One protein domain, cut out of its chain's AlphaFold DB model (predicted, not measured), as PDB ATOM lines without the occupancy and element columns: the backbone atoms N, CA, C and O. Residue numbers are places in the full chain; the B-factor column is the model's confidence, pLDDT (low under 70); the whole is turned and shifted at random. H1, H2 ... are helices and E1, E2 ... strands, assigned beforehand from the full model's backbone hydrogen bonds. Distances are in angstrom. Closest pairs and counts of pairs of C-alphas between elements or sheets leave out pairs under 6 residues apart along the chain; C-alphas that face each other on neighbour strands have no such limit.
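This is residues 4 to 130 of the 240 residues of an uncharacterized protein of Coprobacillus cateniformis (UniProt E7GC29). A strongly turned wall of four parallel strands has H1 over one face and H5, with H3 side by side with it, over the opposite face. Beyond the last residues of the strands sit H2 and H4, and the long H7 crosses that end of the domain, packing on H4. The printed part has 127 residues, with elements in the order E1 H1 E2 H2 H3 E3 H4 H5 E4 H6 H7, and the sheet runs E2 E1 E3 E4. The class is mixed, helices and strands; the whole is compact, with a radius of gyration of the C-alphas of 14.6 A and spans of 40 by 30 by 29 A.

Begin with the sheet: find C-alpha 4 at (129.061, 210.076, 160.878), where E1, residues 4 to 9, begins its 16.8 A. E2, residues 33 to 40, is 19.5 A long and bends by 61 degrees at residue 36; E3 is residues 64 to 67 and E4 residues 93 to 95. Among the helices look for H1 at 21 to 31, 15.4 A, H2 at 43 to 48, H3 at 50 to 58, 12.6 A, H4 at 70 to 78, 12.1 A, H5 at 82 to 88 and H6 at 103 to 109. H7, residues 112 to 130, runs 26.1 A to C-alpha 130 at (124.673, 202.593, 126.042).

In the sheet, find N 7 and O 37 at 3.0 A between E1 and E2, N 6 and O 64 at 2.9 A between E1 and E3, and N 65 and O 93 at 2.8 A between E3 and E4. H1 is on the sheet over E2 at a height of 8.4 A; their closest C-alphas are those of Ala 28 and Asp 34, 6.5 A. On the opposite face H5 lies over E4 at a height of 9.2 A, with the C-alphas of Ile 84 and Val 94 closest at 6.5 A. H3 only grazes the sheet with residues 53 to 57 and touches H5 at a shallow tilt of 16 degrees, the same way, closest at C-alphas 54 and 87, 6.3 A. H4 touches H2 at a shallow tilt of 9 degrees, closest at C-alphas 75 and 47, 5.6 A. With residues 115 to 119 alone, H7 touches H4 at a steep tilt of 64 degrees, opposite ways, closest at C-alphas 119 and 78, 6.2 A. H6 is close to H4 but not clearly touching, with C-alphas 107 and 77 closest at 6.0 A. Every O i to N i+4 pair is within hydrogen-bond range in H1, H3, H4, H6 and H7, against 1 of 2 in H2 and 2 of 3 in H5.

The C-alphas farthest apart, those of Asn 32 and Glu 128, are 42.5 A apart. The printed part has no cut; the link E1 to H1 is long, and residues 17 to 22, of which 21 to 22 belong to H1, stand free. The mean pLDDT of the printed part is 88.7, and residues 128 to 130 are under 70.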
ATOM      1  N   SER A   4     129.795 211.076 161.665       94.50
ATOM      2  CA  SER A   4     129.061 210.076 160.878       94.50
ATOM      3  C   SER A   4     129.666 209.942 159.480       94.50
ATOM      4  O   SER A   4     129.842 210.940 158.777       94.50
ATOM      5  N   THR A   5     130.025 208.719 159.098       96.56
ATOM      6  CA  THR A   5     130.813 208.434 157.896       96.56
ATOM      7  C   THR A   5     130.174 207.334 157.058       96.56
ATOM      8  O   THR A   5     129.742 206.314 157.592       96.56
ATOM      9  N   LEU A   6     130.141 207.532 155.743       96.62
ATOM     10  CA  LEU A   6     129.662 206.563 154.758       96.62
ATOM     11  C   LEU A   6     130.812 206.162 153.832       96.62
ATOM     12  O   LEU A   6     131.560 207.025 153.373       96.62
ATOM     13  N   ILE A   7     130.937 204.875 153.524       95.56
ATOM     14  CA  ILE A   7     131.791 204.412 152.423       95.56
ATOM     15  C   ILE A   7     130.977 204.488 151.131       95.56
ATOM     16  O   ILE A   7     129.877 203.944 151.069       95.56
ATOM     17  N   LEU A   8     131.494 205.162 150.109       95.81
ATOM     18  CA  LEU A   8     130.885 205.223 148.781       95.81
ATOM     19  C   LEU A   8     131.777 204.450 147.808       95.81
ATOM     20  O   LEU A   8     132.979 204.691 147.784       95.81
ATOM     21  N   THR A   9     131.202 203.517 147.048       93.88
ATOM     22  CA  THR A   9     131.970 202.649 146.141       93.88
ATOM     23  C   THR A   9     131.177 202.243 144.898       93.88
ATOM     24  O   THR A   9     129.953 202.108 144.953       93.88
ATOM     25  N   SER A  10     131.865 202.032 143.777       89.75
ATOM     26  CA  SER A  10     131.320 201.403 142.566       89.75
ATOM     27  C   SER A  10     131.402 199.871 142.594       89.75
ATOM     28  O   SER A  10     130.802 199.208 141.745       89.75
ATOM     29  N   GLU A  11     132.148 199.297 143.547       86.19
ATOM     30  CA  GLU A  11     132.331 197.849 143.671       86.19
ATOM     31  C   GLU A  11     130.981 197.155 143.885       86.19
ATOM     32  O   GLU A  11     130.101 197.683 144.556       86.19
ATOM     33  N   THR A  12     130.794 195.963 143.321       79.19
ATOM     34  CA  THR A  12     129.542 195.200 143.477       79.19
ATOM     35  C   THR A  12     129.530 194.322 144.724       79.19
ATOM     36  O   THR A  12     128.469 193.869 145.150       79.19
ATOM     37  N   GLU A  13     130.706 194.036 145.278       81.75
ATOM     38  CA  GLU A  13     130.863 193.222 146.478       81.75
ATOM     39  C   GLU A  13     130.852 194.100 147.728       81.75
ATOM     40  O   GLU A  13     131.384 195.209 147.734       81.75
ATOM     41  N   THR A  14     130.242 193.595 148.799       81.44
ATOM     42  CA  THR A  14     130.176 194.280 150.093       81.44
ATOM     43  C   THR A  14     131.573 194.424 150.692       81.44
ATOM     44  O   THR A  14     132.260 193.427 150.930       81.44
ATOM     45  N   ILE A  15     131.976 195.655 151.001       80.12
ATOM     46  CA  ILE A  15     133.312 195.964 151.528       80.12
ATOM     47  C   ILE A  15     133.359 195.683 153.032       80.12
ATOM     48  O   ILE A  15     134.316 195.081 153.528       80.12
ATOM     49  N   LEU A  16     132.311 196.081 153.755       78.81
ATOM     50  CA  LEU A  16     132.188 195.977 155.213       78.81
ATOM     51  C   LEU A  16     131.944 194.556 155.748       78.81
ATOM     52  O   LEU A  16     131.637 194.407 156.921       78.81
ATOM     53  N   ASN A  17     132.098 193.522 154.917       74.00
ATOM     54  CA  ASN A  17     132.071 192.113 155.329       74.00
ATOM     55  C   ASN A  17     133.268 191.309 154.769       74.00
ATOM     56  O   ASN A  17     133.256 190.076 154.807       74.00
ATOM     57  N   GLY A  18     134.272 191.984 154.196       71.44
ATOM     58  CA  GLY A  18     135.399 191.361 153.495       71.44
ATOM     59  C   GLY A  18     136.771 191.763 154.044       71.44
ATOM     60  O   GLY A  18     136.892 192.444 155.058       71.44
ATOM     61  N   GLU A  19     137.839 191.389 153.331       71.62
ATOM     62  CA  GLU A  19     139.234 191.701 153.713       71.62
ATOM     63  C   GLU A  19     139.525 193.211 153.828       71.62
ATOM     64  O   GLU A  19     140.505 193.636 154.445       71.62
ATOM     65  N   SER A  20     138.676 194.041 153.221       79.38
ATOM     66  CA  SER A  20     138.781 195.497 153.256       79.38
ATOM     67  C   SER A  20     138.216 196.118 154.541       79.38
ATOM     68  O   SER A  20     138.626 197.229 154.882       79.38
ATOM     69  N   GLU A  21     137.353 195.420 155.289       84.50
ATOM     70  CA  GLU A  21     136.716 195.933 156.514       84.50
ATOM     71  C   GLU A  21     137.762 196.377 157.548       84.50
ATOM     72  O   GLU A  21     137.712 197.500 158.053       84.50
ATOM     73  N   GLU A  22     138.784 195.550 157.802       86.12
ATOM     74  CA  GLU A  22     139.842 195.863 158.774       86.12
ATOM     75  C   GLU A  22     140.569 197.177 158.453       86.12
ATOM     76  O   GLU A  22     140.937 197.930 159.362       86.12
ATOM     77  N   LYS A  23     140.764 197.482 157.163       88.19
ATOM     78  CA  LYS A  23     141.445 198.705 156.715       88.19
ATOM     79  C   LYS A  23     140.598 199.937 157.014       88.19
ATOM     80  O   LYS A  23     141.115 200.892 157.597       88.19
ATOM     81  N   TYR A  24     139.309 199.897 156.684       90.75
ATOM     82  CA  TYR A  24     138.391 201.000 156.967       90.75
ATOM     83  C   TYR A  24     138.181 201.194 158.467       90.75
ATOM     84  O   TYR A  24     138.220 202.326 158.943       90.75
ATOM     85  N   MET A  25     138.059 200.112 159.239       89.81
ATOM     86  CA  MET A  25     137.918 200.192 160.697       89.81
ATOM     87  C   MET A  25     139.174 200.759 161.366       89.81
ATOM     88  O   MET A  25     139.078 201.552 162.309       89.81
ATOM     89  N   LYS A  26     140.366 200.410 160.864       91.25
ATOM     90  CA  LYS A  26     141.625 201.007 161.320       91.25
ATOM     91  C   LYS A  26     141.675 202.505 161.014       91.25
ATOM     92  O   LYS A  26     141.925 203.289 161.929       91.25
ATOM     93  N   TYR A  27     141.394 202.896 159.772       91.56
ATOM     94  CA  TYR A  27     141.356 204.300 159.364       91.56
ATOM     95  C   TYR A  27     140.338 205.097 160.195       91.56
ATOM     96  O   TYR A  27     140.664 206.139 160.764       91.56
ATOM     97  N   ALA A  28     139.126 204.568 160.371       91.56
ATOM     98  CA  ALA A  28     138.088 205.209 161.169       91.56
ATOM     99  C   ALA A  28     138.525 205.437 162.619       91.56
ATOM    100  O   ALA A  28     138.320 206.520 163.168       91.56
ATOM    101  N   LYS A  29     139.204 204.461 163.229       92.06
ATOM    102  CA  LYS A  29     139.753 204.598 164.581       92.06
ATOM    103  C   LYS A  29     140.845 205.668 164.665       92.06
ATOM    104  O   LYS A  29     140.853 206.443 165.619       92.06
ATOM    105  N   GLU A  30     141.753 205.712 163.693       93.62
ATOM    106  CA  GLU A  30     142.847 206.694 163.636       93.62
ATOM    107  C   GLU A  30     142.329 208.129 163.453       93.62
ATOM    108  O   GLU A  30     142.914 209.071 163.988       93.62
ATOM    109  N   HIS A  31     141.189 208.286 162.776       91.62
ATOM    110  CA  HIS A  31     140.596 209.580 162.438       91.62
ATOM    111  C   HIS A  31     139.331 209.937 163.244       91.62
ATOM    112  O   HIS A  31     138.707 210.967 162.984       91.62
ATOM    113  N   ASN A  32     138.976 209.139 164.260       92.94
ATOM    114  CA  ASN A  32     137.785 209.321 165.105       92.94
ATOM    115  C   ASN A  32     136.476 209.445 164.286       92.94
ATOM    116  O   ASN A  32     135.651 210.340 164.503       92.94
ATOM    117  N   LEU A  33     136.313 208.535 163.328       94.38
ATOM    118  CA  LEU A  33     135.152 208.405 162.452       94.38
ATOM    119  C   LEU A  33     134.228 207.293 162.951       94.38
ATOM    120  O   LEU A  33     134.685 206.321 163.550       94.38
ATOM    121  N   ASP A  34     132.936 207.444 162.687       94.06
ATOM    122  CA  ASP A  34     131.920 206.424 162.938       94.06
ATOM    123  C   ASP A  34     131.356 205.951 161.598       94.06
ATOM    124  O   ASP A  34     130.616 206.691 160.944       94.06
ATOM    125  N   ILE A  35     131.763 204.760 161.150       93.19
ATOM    126  CA  ILE A  35     131.300 204.197 159.878       93.19
ATOM    127  C   ILE A  35     129.869 203.694 160.074       93.19
ATOM    128  O   ILE A  35     129.639 202.665 160.703       93.19
ATOM    129  N   GLY A  36     128.910 204.430 159.515       88.19
ATOM    130  CA  GLY A  36     127.484 204.109 159.571       88.19
ATOM    131  C   GLY A  36     127.038 203.093 158.518       88.19
ATOM    132  O   GLY A  36     125.925 202.578 158.609       88.19
ATOM    133  N   GLY A  37     127.887 202.805 157.528       92.19
ATOM    134  CA  GLY A  37     127.632 201.811 156.492       92.19
ATOM    135  C   GLY A  37     128.379 202.096 155.194       92.19
ATOM    136  O   GLY A  37     129.280 202.938 155.135       92.19
ATOM    137  N   GLU A  38     127.957 201.397 154.147       94.06
ATOM    138  CA  GLU A  38     128.434 201.569 152.780       94.06
ATOM    139  C   GLU A  38     127.262 201.782 151.819       94.06
ATOM    140  O   GLU A  38     126.141 201.322 152.054       94.06
ATOM    141  N   MET A  39     127.525 202.505 150.738       94.12
ATOM    142  CA  MET A  39     126.603 202.717 149.639       94.12
ATOM    143  C   MET A  39     127.308 202.391 148.329       94.12
ATOM    144  O   MET A  39     128.353 202.956 148.007       94.12
ATOM    145  N   HIS A  40     126.672 201.519 147.558       92.12
ATOM    146  CA  HIS A  40     127.101 201.179 146.213       92.12
ATOM    147  C   HIS A  40     126.414 202.098 145.209       92.12
ATOM    148  O   HIS A  40     125.209 202.352 145.319       92.12
ATOM    149  N   TYR A  41     127.161 202.583 144.225       88.81
ATOM    150  CA  TYR A  41     126.615 203.361 143.121       88.81
ATOM    151  C   TYR A  41     126.949 202.698 141.777       88.81
ATOM    152  O   TYR A  41     128.024 202.122 141.622       88.81
ATOM    153  N   PRO A  42     126.057 202.761 140.771       84.81
ATOM    154  CA  PRO A  42     126.390 202.263 139.441       84.81
ATOM    155  C   PRO A  42     127.497 203.119 138.822       84.81
ATOM    156  O   PRO A  42     127.316 204.331 138.704       84.81
ATOM    157  N   LEU A  43     128.592 202.494 138.375       85.75
ATOM    158  CA  LEU A  43     129.748 203.160 137.755       85.75
ATOM    159  C   LEU A  43     129.338 204.266 136.779       85.75
ATOM    160  O   LEU A  43     129.753 205.408 136.887       85.75
ATOM    161  N   ILE A  44     128.461 203.934 135.839       84.81
ATOM    162  CA  ILE A  44     128.079 204.845 134.766       84.81
ATOM    163  C   ILE A  44     127.369 206.106 135.283       84.81
ATOM    164  O   ILE A  44     127.528 207.185 134.712       84.81
ATOM    165  N   MET A  45     126.636 206.001 136.397       85.12
ATOM    166  CA  MET A  45     125.908 207.129 136.982       85.12
ATOM    167  C   MET A  45     126.835 208.238 137.477       85.12
ATOM    168  O   MET A  45     126.431 209.398 137.440       85.12
ATOM    169  N   SER A  46     128.071 207.929 137.884       90.69
ATOM    170  CA  SER A  46     129.025 208.964 138.306       90.69
ATOM    171  C   SER A  46     129.475 209.849 137.142       90.69
ATOM    172  O   SER A  46     129.828 211.009 137.352       90.69
ATOM    173  N   PHE A  47     129.380 209.358 135.904       87.62
ATOM    174  CA  PHE A  47     129.699 210.126 134.705       87.62
ATOM    175  C   PHE A  47     128.489 210.866 134.132       87.62
ATOM    176  O   PHE A  47     128.613 212.039 133.783       87.62
ATOM    177  N   ILE A  48     127.320 210.220 134.049       86.69
ATOM    178  CA  ILE A  48     126.156 210.796 133.349       86.69
ATOM    179  C   ILE A  48     125.240 211.643 134.238       86.69
ATOM    180  O   ILE A  48     124.598 212.562 133.736       86.69
ATOM    181  N   ALA A  49     125.146 211.321 135.530       88.12
ATOM    182  CA  ALA A  49     124.204 211.944 136.461       88.12
ATOM    183  C   ALA A  49     124.736 211.911 137.914       88.12
ATOM    184  O   ALA A  49     124.084 211.346 138.805       88.12
ATOM    185  N   PRO A  50     125.931 212.482 138.176       92.81
ATOM    186  CA  PRO A  50     126.570 212.463 139.496       92.81
ATOM    187  C   PRO A  50     125.696 213.069 140.604       92.81
ATOM    188  O   PRO A  50     125.758 212.638 141.756       92.81
ATOM    189  N   GLU A  51     124.833 214.030 140.274       94.44
ATOM    190  CA  GLU A  51     123.898 214.652 141.210       94.44
ATOM    191  C   GLU A  51     122.929 213.646 141.842       94.44
ATOM    192  O   GLU A  51     122.583 213.785 143.014       94.44
ATOM    193  N   GLN A  52     122.545 212.589 141.118       92.38
ATOM    194  CA  GLN A  52     121.650 211.559 141.652       92.38
ATOM    195  C   GLN A  52     122.331 210.721 142.736       92.38
ATOM    196  O   GLN A  52     121.679 210.299 143.693       92.38
ATOM    197  N   ILE A  53     123.646 210.510 142.614       95.62
ATOM    198  CA  ILE A  53     124.447 209.840 143.644       95.62
ATOM    199  C   ILE A  53     124.503 210.724 144.889       95.62
ATOM    200  O   ILE A  53     124.222 210.249 145.989       95.62
ATOM    201  N   VAL A  54     124.787 212.018 144.723       96.50
ATOM    202  CA  VAL A  54     124.837 212.984 145.835       96.50
ATOM    203  C   VAL A  54     123.492 213.051 146.560       96.50
ATOM    204  O   VAL A  54     123.445 212.964 147.787       96.50
ATOM    205  N   ASP A  55     122.384 213.140 145.823       94.19
ATOM    206  CA  ASP A  55     121.034 213.176 146.394       94.19
ATOM    207  C   ASP A  55     120.675 211.886 147.142       94.19
ATOM    208  O   ASP A  55     119.965 211.923 148.151       94.19
ATOM    209  N   ALA A  56     121.160 210.734 146.679       94.50
ATOM    210  CA  ALA A  56     120.975 209.468 147.372       94.50
ATOM    211  C   ALA A  56     121.812 209.394 148.660       94.50
ATOM    212  O   ALA A  56     121.267 209.032 149.704       94.50
ATOM    213  N   VAL A  57     123.076 209.829 148.628       96.38
ATOM    214  CA  VAL A  57     123.937 209.933 149.820       96.38
ATOM    215  C   VAL A  57     123.340 210.898 150.852       96.38
ATOM    216  O   VAL A  57     123.332 210.614 152.048       96.38
ATOM    217  N   MET A  58     122.749 212.009 150.414       94.56
ATOM    218  CA  MET A  58     122.101 212.976 151.306       94.56
ATOM    219  C   MET A  58     120.979 212.373 152.161       94.56
ATOM    220  O   MET A  58     120.699 212.900 153.237       94.56
ATOM    221  N   LYS A  59     120.348 211.273 151.728       93.38
ATOM    222  CA  LYS A  59     119.274 210.603 152.486       93.38
ATOM    223  C   LYS A  59     119.775 209.884 153.735       93.38
ATOM    224  O   LYS A  59     118.977 209.652 154.639       93.38
ATOM    225  N   VAL A  60     121.060 209.530 153.787       92.12
ATOM    226  CA  VAL A  60     121.675 208.890 154.963       92.12
ATOM    227  C   VAL A  60     122.413 209.887 155.860       92.12
ATOM    228  O   VAL A  60     122.950 209.496 156.888       92.12
ATOM    229  N   HIS A  61     122.377 211.179 155.507       92.19
ATOM    230  CA  HIS A  61     122.915 212.299 156.285       92.19
ATOM    231  C   HIS A  61     124.343 212.093 156.838       92.19
ATOM    232  O   HIS A  61     124.566 212.347 158.026       92.19
ATOM    233  N   PRO A  62     125.322 211.654 156.021       96.50
ATOM    234  CA  PRO A  62     126.688 211.522 156.500       96.50
ATOM    235  C   PRO A  62     127.341 212.903 156.631       96.50
ATOM    236  O   PRO A  62     127.043 213.822 155.871       96.50
ATOM    237  N   GLU A  63     128.280 213.044 157.561       96.81
ATOM    238  CA  GLU A  63     129.168 214.214 157.617       96.81
ATOM    239  C   GLU A  63     130.382 214.028 156.696       96.81
ATOM    240  O   GLU A  63     130.940 215.000 156.179       96.81
ATOM    241  N   ILE A  64     130.813 212.774 156.522       96.69
ATOM    242  CA  ILE A  64     131.986 212.389 155.740       96.69
ATOM    243  C   ILE A  64     131.631 211.245 154.792       96.69
ATOM    244  O   ILE A  64     130.976 210.278 155.179       96.69
ATOM    245  N   VAL A  65     132.126 211.330 153.565       96.69
ATOM    246  CA  VAL A  65     132.161 210.224 152.609       96.69
ATOM    247  C   VAL A  65     133.611 209.797 152.413       96.69
ATOM    248  O   VAL A  65     134.464 210.631 152.106       96.69
ATOM    249  N   ILE A  66     133.885 208.504 152.579       95.38
ATOM    250  CA  ILE A  66     135.141 207.893 152.138       95.38
ATOM    251  C   ILE A  66     134.914 207.352 150.725       95.38
ATOM    252  O   ILE A  66     134.075 206.470 150.543       95.38
ATOM    253  N   ALA A  67     135.644 207.890 149.749       94.75
ATOM    254  CA  ALA A  67     135.573 207.510 148.341       94.75
ATOM    255  C   ALA A  67     136.963 207.076 147.856       94.75
ATOM    256  O   ALA A  67     137.831 207.893 147.526       94.75
ATOM    257  N   ASP A  68     137.174 205.765 147.890       92.12
ATOM    258  CA  ASP A  68     138.475 205.118 147.711       92.12
ATOM    259  C   ASP A  68     138.615 204.368 146.388       92.12
ATOM    260  O   ASP A  68     139.721 203.938 146.042       92.12
ATOM    261  N   ASP A  69     137.505 204.138 145.694       90.31
ATOM    262  CA  ASP A  69     137.484 203.466 144.407       90.31
ATOM    263  C   ASP A  69     138.032 204.377 143.302       90.31
ATOM    264  O   ASP A  69     137.894 205.603 143.324       90.31
ATOM    265  N   VAL A  70     138.702 203.757 142.330       88.31
ATOM    266  CA  VAL A  70     139.325 204.466 141.202       88.31
ATOM    267  C   VAL A  70     138.267 205.167 140.356       88.31
ATOM    268  O   VAL A  70     138.509 206.261 139.849       88.31
ATOM    269  N   ASP A  71     137.084 204.572 140.254       89.88
ATOM    270  CA  ASP A  71     135.989 205.071 139.437       89.88
ATOM    271  C   ASP A  71     135.475 206.428 139.919       89.88
ATOM    272  O   ASP A  71     135.262 207.329 139.106       89.88
ATOM    273  N   PHE A  72     135.354 206.629 141.232       93.56
ATOM    274  CA  PHE A  72     134.972 207.913 141.814       93.56
ATOM    275  C   PHE A  72     135.997 208.995 141.478       93.56
ATOM    276  O   PHE A  72     135.645 210.121 141.121       93.56
ATOM    277  N   ILE A  73     137.281 208.652 141.587       91.19
ATOM    278  CA  ILE A  73     138.397 209.565 141.331       91.19
ATOM    279  C   ILE A  73     138.398 209.981 139.861       91.19
ATOM    280  O   ILE A  73     138.472 211.174 139.555       91.19
ATOM    281  N   VAL A  74     138.256 209.007 138.961       89.25
ATOM    282  CA  VAL A  74     138.167 209.223 137.515       89.25
ATOM    283  C   VAL A  74     136.932 210.050 137.160       89.25
ATOM    284  O   VAL A  74     137.049 211.021 136.418       89.25
ATOM    285  N   ALA A  75     135.765 209.742 137.726       91.62
ATOM    286  CA  ALA A  75     134.545 210.515 137.506       91.62
ATOM    287  C   ALA A  75     134.684 211.959 137.996       91.62
ATOM    288  O   ALA A  75     134.275 212.902 137.318       91.62
ATOM    289  N   ASN A  76     135.317 212.169 139.147       93.12
ATOM    290  CA  ASN A  76     135.575 213.511 139.634       93.12
ATOM    291  C   ASN A  76     136.528 214.295 138.715       93.12
ATOM    292  O   ASN A  76     136.264 215.466 138.442       93.12
ATOM    293  N   ALA A  77     137.595 213.664 138.219       90.06
ATOM    294  CA  ALA A  77     138.503 214.267 137.245       90.06
ATOM    295  C   ALA A  77     137.788 214.598 135.924       90.06
ATOM    296  O   ALA A  77     137.886 215.723 135.440       90.06
ATOM    297  N   TYR A  78     136.984 213.669 135.398       89.94
ATOM    298  CA  TYR A  78     136.145 213.864 134.209       89.94
ATOM    299  C   TYR A  78     135.244 215.106 134.331       89.94
ATOM    300  O   TYR A  78     135.084 215.874 133.378       89.94
ATOM    301  N   HIS A  79     134.704 215.341 135.530       89.88
ATOM    302  CA  HIS A  79     133.854 216.491 135.848       89.88
ATOM    303  C   HIS A  79     134.608 217.758 136.268       89.88
ATOM    304  O   HIS A  79     133.952 218.718 136.687       89.88
ATOM    305  N   ASP A  80     135.936 217.794 136.145       88.69
ATOM    306  CA  ASP A  80     136.791 218.919 136.553       88.69
ATOM    307  C   ASP A  80     136.609 219.280 138.042       88.69
ATOM    308  O   ASP A  80     136.304 220.408 138.435       88.69
ATOM    309  N   GLY A  81     136.649 218.264 138.908       90.88
ATOM    310  CA  GLY A  81     136.505 218.426 140.357       90.88
ATOM    311  C   GLY A  81     135.087 218.735 140.842       90.88
ATOM    312  O   GLY A  81     134.846 218.809 142.051       90.88
ATOM    313  N   ARG A  82     134.120 218.924 139.933       92.75
ATOM    314  CA  ARG A  82     132.754 219.317 140.308       92.75
ATOM    315  C   ARG A  82     132.012 218.232 141.075       92.75
ATOM    316  O   ARG A  82     131.133 218.581 141.853       92.75
ATOM    317  N   PHE A  83     132.357 216.957 140.901       94.81
ATOM    318  CA  PHE A  83     131.656 215.873 141.588       94.81
ATOM    319  C   PHE A  83     131.864 215.936 143.109       94.81
ATOM    320  O   PHE A  83     130.893 215.942 143.860       94.81
ATOM    321  N   ILE A  84     133.106 216.110 143.572       95.31
ATOM    322  CA  ILE A  84     133.406 216.349 144.995       95.31
ATOM    323  C   ILE A  84     132.741 217.636 145.481       95.31
ATOM    324  O   ILE A  84     132.123 217.650 146.545       95.31
ATOM    325  N   LYS A  85     132.806 218.703 144.679       95.38
ATOM    326  CA  LYS A  85     132.205 219.989 145.039       95.38
ATOM    327  C   LYS A  85     130.701 219.882 145.313       95.38
ATOM    328  O   LYS A  85     130.203 220.551 146.210       95.38
ATOM    329  N   MET A  86     129.981 219.008 144.603       96.94
ATOM    330  CA  MET A  86     128.557 218.764 144.865       96.94
ATOM    331  C   MET A  86     128.298 218.218 146.279       96.94
ATOM    332  O   MET A  86     127.277 218.563 146.870       96.94
ATOM    333  N   PHE A  87     129.199 217.405 146.840       97.00
ATOM    334  CA  PHE A  87     129.120 216.963 148.238       97.00
ATOM    335  C   PHE A  87     129.451 218.104 149.207       97.00
ATOM    336  O   PHE A  87     128.717 218.335 150.171       97.00
ATOM    337  N   GLU A  88     130.515 218.858 148.926       95.50
ATOM    338  CA  GLU A  88     130.967 219.970 149.772       95.50
ATOM    339  C   GLU A  88     129.914 221.081 149.876       95.50
ATOM    340  O   GLU A  88     129.647 221.583 150.969       95.50
ATOM    341  N   ASP A  89     129.236 221.402 148.770       97.00
ATOM    342  CA  ASP A  89     128.128 222.366 148.717       97.00
ATOM    343  C   ASP A  89     126.931 221.926 149.590       97.00
ATOM    344  O   ASP A  89     126.096 222.749 149.978       97.00
ATOM    345  N   LYS A  90     126.843 220.634 149.934       96.00
ATOM    346  CA  LYS A  90     125.850 220.062 150.860       96.00
ATOM    347  C   LYS A  90     126.373 219.902 152.291       96.00
ATOM    348  O   LYS A  90     125.645 219.406 153.149       96.00
ATOM    349  N   GLY A  91     127.601 220.338 152.568       95.62
ATOM    350  CA  GLY A  91     128.245 220.209 153.875       95.62
ATOM    351  C   GLY A  91     128.833 218.824 154.155       95.62
ATOM    352  O   GLY A  91     129.155 218.540 155.306       95.62
ATOM    353  N   ILE A  92     128.983 217.976 153.134       96.94
ATOM    354  CA  ILE A  92     129.588 216.644 153.244       96.94
ATOM    355  C   ILE A  92     131.060 216.743 152.841       96.94
ATOM    356  O   ILE A  92     131.382 217.213 151.752       96.94
ATOM    357  N   SER A  93     131.967 216.287 153.705       95.31
ATOM    358  CA  SER A  93     133.396 216.226 153.370       95.31
ATOM    359  C   SER A  93     133.724 214.922 152.649       95.31
ATOM    360  O   SER A  93     133.354 213.855 153.131       95.31
ATOM    361  N   VAL A  94     134.462 214.984 151.542       95.06
ATOM    362  CA  VAL A  94     134.934 213.787 150.826       95.06
ATOM    363  C   VAL A  94     136.401 213.537 151.158       95.06
ATOM    364  O   VAL A  94     137.225 214.450 151.083       95.06
ATOM    365  N   VAL A  95     136.737 212.304 151.528       93.00
ATOM    366  CA  VAL A  95     138.109 211.882 151.827       93.00
ATOM    367  C   VAL A  95     138.472 210.624 151.048       93.00
ATOM    368  O   VAL A  95     137.611 209.815 150.714       93.00
ATOM    369  N   ASN A  96     139.767 210.458 150.800       92.69
ATOM    370  CA  ASN A  96     140.343 209.232 150.269       92.69
ATOM    371  C   ASN A  96     141.355 208.704 151.291       92.69
ATOM    372  O   ASN A  96     142.241 209.442 151.728       92.69
ATOM    373  N   SER A  97     141.195 207.455 151.713       89.56
ATOM    374  CA  SER A  97     142.036 206.803 152.718       89.56
ATOM    375  C   SER A  97     143.280 206.141 152.114       89.56
ATOM    376  O   SER A  97     144.250 205.875 152.826       89.56
ATOM    377  N   LYS A  98     143.272 205.886 150.799       88.94
ATOM    378  CA  LYS A  98     144.327 205.152 150.081       88.94
ATOM    379  C   LYS A  98     145.404 206.061 149.489       88.94
ATOM    380  O   LYS A  98     146.522 205.600 149.251       88.94
ATOM    381  N   MET A  99     145.091 207.327 149.229       84.75
ATOM    382  CA  MET A  99     145.990 208.270 148.575       84.75
ATOM    383  C   MET A  99     146.759 209.138 149.580       84.75
ATOM    384  O   MET A  99     146.187 209.633 150.549       84.75
ATOM    385  N   PRO A 100     148.061 209.384 149.337       81.94
ATOM    386  CA  PRO A 100     148.869 210.265 150.178       81.94
ATOM    387  C   PRO A 100     148.626 211.756 149.898       81.94
ATOM    388  O   PRO A 100     149.092 212.603 150.659       81.94
ATOM    389  N   ILE A 101     147.945 212.078 148.796       83.75
ATOM    390  CA  ILE A 101     147.605 213.438 148.373       83.75
ATOM    391  C   ILE A 101     146.096 213.647 148.437       83.75
ATOM    392  O   ILE A 101     145.320 212.694 148.356       83.75
ATOM    393  N   SER A 102     145.679 214.904 148.564       84.38
ATOM    394  CA  SER A 102     144.263 215.244 148.504       84.38
ATOM    395  C   SER A 102     143.723 215.089 147.076       84.38
ATOM    396  O   SER A 102     144.450 215.276 146.099       84.38
ATOM    397  N   LEU A 103     142.427 214.794 146.942       83.00
ATOM    398  CA  LEU A 103     141.775 214.700 145.628       83.00
ATOM    399  C   LEU A 103     141.787 216.041 144.875       83.00
ATOM    400  O   LEU A 103     141.809 216.063 143.648       83.00
ATOM    401  N   SER A 104     141.811 217.167 145.593       81.19
ATOM    402  CA  SER A 104     141.919 218.489 144.971       81.19
ATOM    403  C   SER A 104     143.314 218.750 144.403       81.19
ATOM    404  O   SER A 104     143.424 219.327 143.322       81.19
ATOM    405  N   ASP A 105     144.369 218.290 145.079       85.81
ATOM    406  CA  ASP A 105     145.733 218.361 144.552       85.81
ATOM    407  C   ASP A 105     145.920 217.416 143.363       85.81
ATOM    408  O   ASP A 105     146.531 217.821 142.380       85.81
ATOM    409  N   LEU A 106     145.329 216.216 143.402       84.38
ATOM    410  CA  LEU A 106     145.319 215.300 142.259       84.38
ATOM    411  C   LEU A 106     144.699 215.954 141.015       84.38
ATOM    412  O   LEU A 106     145.316 215.926 139.957       84.38
ATOM    413  N   ASN A 107     143.530 216.598 141.137       83.69
ATOM    414  CA  ASN A 107     142.881 217.259 139.994       83.69
ATOM    415  C   ASN A 107     143.753 218.363 139.379       83.69
ATOM    416  O   ASN A 107     143.730 218.559 138.174       83.69
ATOM    417  N   ARG A 108     144.551 219.073 140.188       85.31
ATOM    418  CA  ARG A 108     145.474 220.112 139.694       85.31
ATOM    419  C   ARG A 108     146.679 219.552 138.941       85.31
ATOM    420  O   ARG A 108     147.380 220.321 138.289       85.31
ATOM    421  N   MET A 109     146.967 218.263 139.099       87.44
ATOM    422  CA  MET A 109     148.057 217.581 138.402       87.44
ATOM    423  C   MET A 109     147.631 217.035 137.037       87.44
ATOM    424  O   MET A 109     148.501 216.632 136.273       87.44
ATOM    425  N   ILE A 110     146.327 217.007 136.745       85.50
ATOM    426  CA  ILE A 110     145.788 216.593 135.451       85.50
ATOM    427  C   ILE A 110     145.824 217.815 134.536       85.50
ATOM    428  O   ILE A 110     145.195 218.830 134.836       85.50
ATOM    429  N   ASP A 111     146.601 217.736 133.459       87.88
ATOM    430  CA  ASP A 111     146.617 218.767 132.424       87.88
ATOM    431  C   ASP A 111     145.480 218.571 131.405       87.88
ATOM    432  O   ASP A 111     144.736 217.588 131.448       87.88
ATOM    433  N   ASP A 112     145.315 219.555 130.519       87.75
ATOM    434  CA  ASP A 112     144.215 219.577 129.552       87.75
ATOM    435  C   ASP A 112     144.275 218.390 128.573       87.75
ATOM    436  O   ASP A 112     143.227 217.829 128.251       87.75
ATOM    437  N   ASP A 113     145.478 217.967 128.167       89.31
ATOM    438  CA  ASP A 113     145.679 216.848 127.239       89.31
ATOM    439  C   ASP A 113     145.274 215.522 127.911       89.31
ATOM    440  O   ASP A 113     144.491 214.746 127.358       89.31
ATOM    441  N   MET A 114     145.721 215.285 129.150       87.75
ATOM    442  CA  MET A 114     145.312 214.118 129.942       87.75
ATOM    443  C   MET A 114     143.803 214.101 130.209       87.75
ATOM    444  O   MET A 114     143.184 213.033 130.231       87.75
ATOM    445  N   LEU A 115     143.198 215.269 130.439       86.69
ATOM    446  CA  LEU A 115     141.757 215.391 130.642       86.69
ATOM    447  C   LEU A 115     140.974 215.092 129.357       86.69
ATOM    448  O   LEU A 115     139.897 214.496 129.430       86.69
ATOM    449  N   GLU A 116     141.480 215.506 128.196       88.25
ATOM    450  CA  GLU A 116     140.882 215.201 126.896       88.25
ATOM    451  C   GLU A 116     140.939 213.696 126.608       88.25
ATOM    452  O   GLU A 116     139.890 213.095 126.369       88.25
ATOM    453  N   GLU A 117     142.100 213.056 126.781       89.12
ATOM    454  CA  GLU A 117     142.244 211.597 126.646       89.12
ATOM    455  C   GLU A 117     141.305 210.835 127.597       89.12
ATOM    456  O   GLU A 117     140.660 209.854 127.211       89.12
ATOM    457  N   LEU A 118     141.169 211.305 128.842       87.12
ATOM    458  CA  LEU A 118     140.243 210.725 129.815       87.12
ATOM    459  C   LEU A 118     138.788 210.840 129.351       87.12
ATOM    460  O   LEU A 118     138.016 209.886 129.476       87.12
ATOM    461  N   LYS A 119     138.397 212.005 128.824       85.88
ATOM    462  CA  LYS A 119     137.041 212.239 128.318       85.88
ATOM    463  C   LYS A 119     136.734 211.354 127.122       85.88
ATOM    464  O   LYS A 119     135.633 210.811 127.080       85.88
ATOM    465  N   GLU A 120     137.675 211.175 126.201       86.75
ATOM    466  CA  GLU A 120     137.517 210.268 125.061       86.75
ATOM    467  C   GLU A 120     137.364 208.812 125.512       86.75
ATOM    468  O   GLU A 120     136.439 208.127 125.072       86.75
ATOM    469  N   ALA A 121     138.200 208.349 126.445       85.19
ATOM    470  CA  ALA A 121     138.117 206.991 126.983       85.19
ATOM    471  C   ALA A 121     136.776 206.728 127.689       85.19
ATOM    472  O   ALA A 121     136.131 205.707 127.448       85.19
ATOM    473  N   VAL A 122     136.321 207.664 128.526       83.06
ATOM    474  CA  VAL A 122     135.021 207.572 129.206       83.06
ATOM    475  C   VAL A 122     133.874 207.640 128.199       83.06
ATOM    476  O   VAL A 122     132.931 206.859 128.308       83.06
ATOM    477  N   TYR A 123     133.949 208.527 127.203       81.38
ATOM    478  CA  TYR A 123     132.937 208.639 126.154       81.38
ATOM    479  C   TYR A 123     132.799 207.333 125.373       81.38
ATOM    480  O   TYR A 123     131.683 206.858 125.203       81.38
ATOM    481  N   TYR A 124     133.912 206.699 124.995       79.50
ATOM    482  CA  TYR A 124     133.902 205.382 124.361       79.50
ATOM    483  C   TYR A 124     133.235 204.323 125.245       79.50
ATOM    484  O   TYR A 124     132.397 203.569 124.766       79.50
ATOM    485  N   VAL A 125     133.550 204.271 126.543       74.19
ATOM    486  CA  VAL A 125     132.937 203.299 127.466       74.19
ATOM    487  C   VAL A 125     131.437 203.549 127.632       74.19
ATOM    488  O   VAL A 125     130.659 202.598 127.616       74.19
ATOM    489  N   ILE A 126     131.011 204.808 127.761       72.44
ATOM    490  CA  ILE A 126     129.595 205.194 127.839       72.44
ATOM    491  C   ILE A 126     128.886 204.840 126.532       72.44
ATOM    492  O   ILE A 126     127.826 204.222 126.579       72.44
ATOM    493  N   GLU A 127     129.467 205.175 125.379       71.00
ATOM    494  CA  GLU A 127     128.925 204.800 124.074       71.00
ATOM    495  C   GLU A 127     128.867 203.290 123.895       71.00
ATOM    496  O   GLU A 127     127.863 202.809 123.416       71.00
ATOM    497  N   GLU A 128     129.866 202.507 124.284       67.44
ATOM    498  CA  GLU A 128     129.793 201.046 124.164       67.44
ATOM    499  C   GLU A 128     128.785 200.433 125.149       67.44
ATOM    500  O   GLU A 128     128.125 199.451 124.820       67.44
ATOM    501  N   THR A 129     128.621 201.025 126.337       64.44
ATOM    502  CA  THR A 129     127.680 200.547 127.366       64.44
ATOM    503  C   THR A 129     126.227 200.911 127.041       64.44
ATOM    504  O   THR A 129     125.320 200.130 127.327       64.44
ATOM    505  N   PHE A 130     125.993 202.088 126.447       56.31
ATOM    506  CA  PHE A 130     124.673 202.593 126.042       56.31
ATOM    507  C   PHE A 130     124.425 202.583 124.543       56.31
ATOM    508  O   PHE A 130     123.350 203.003 124.106       56.31
TER     509      PHE A 130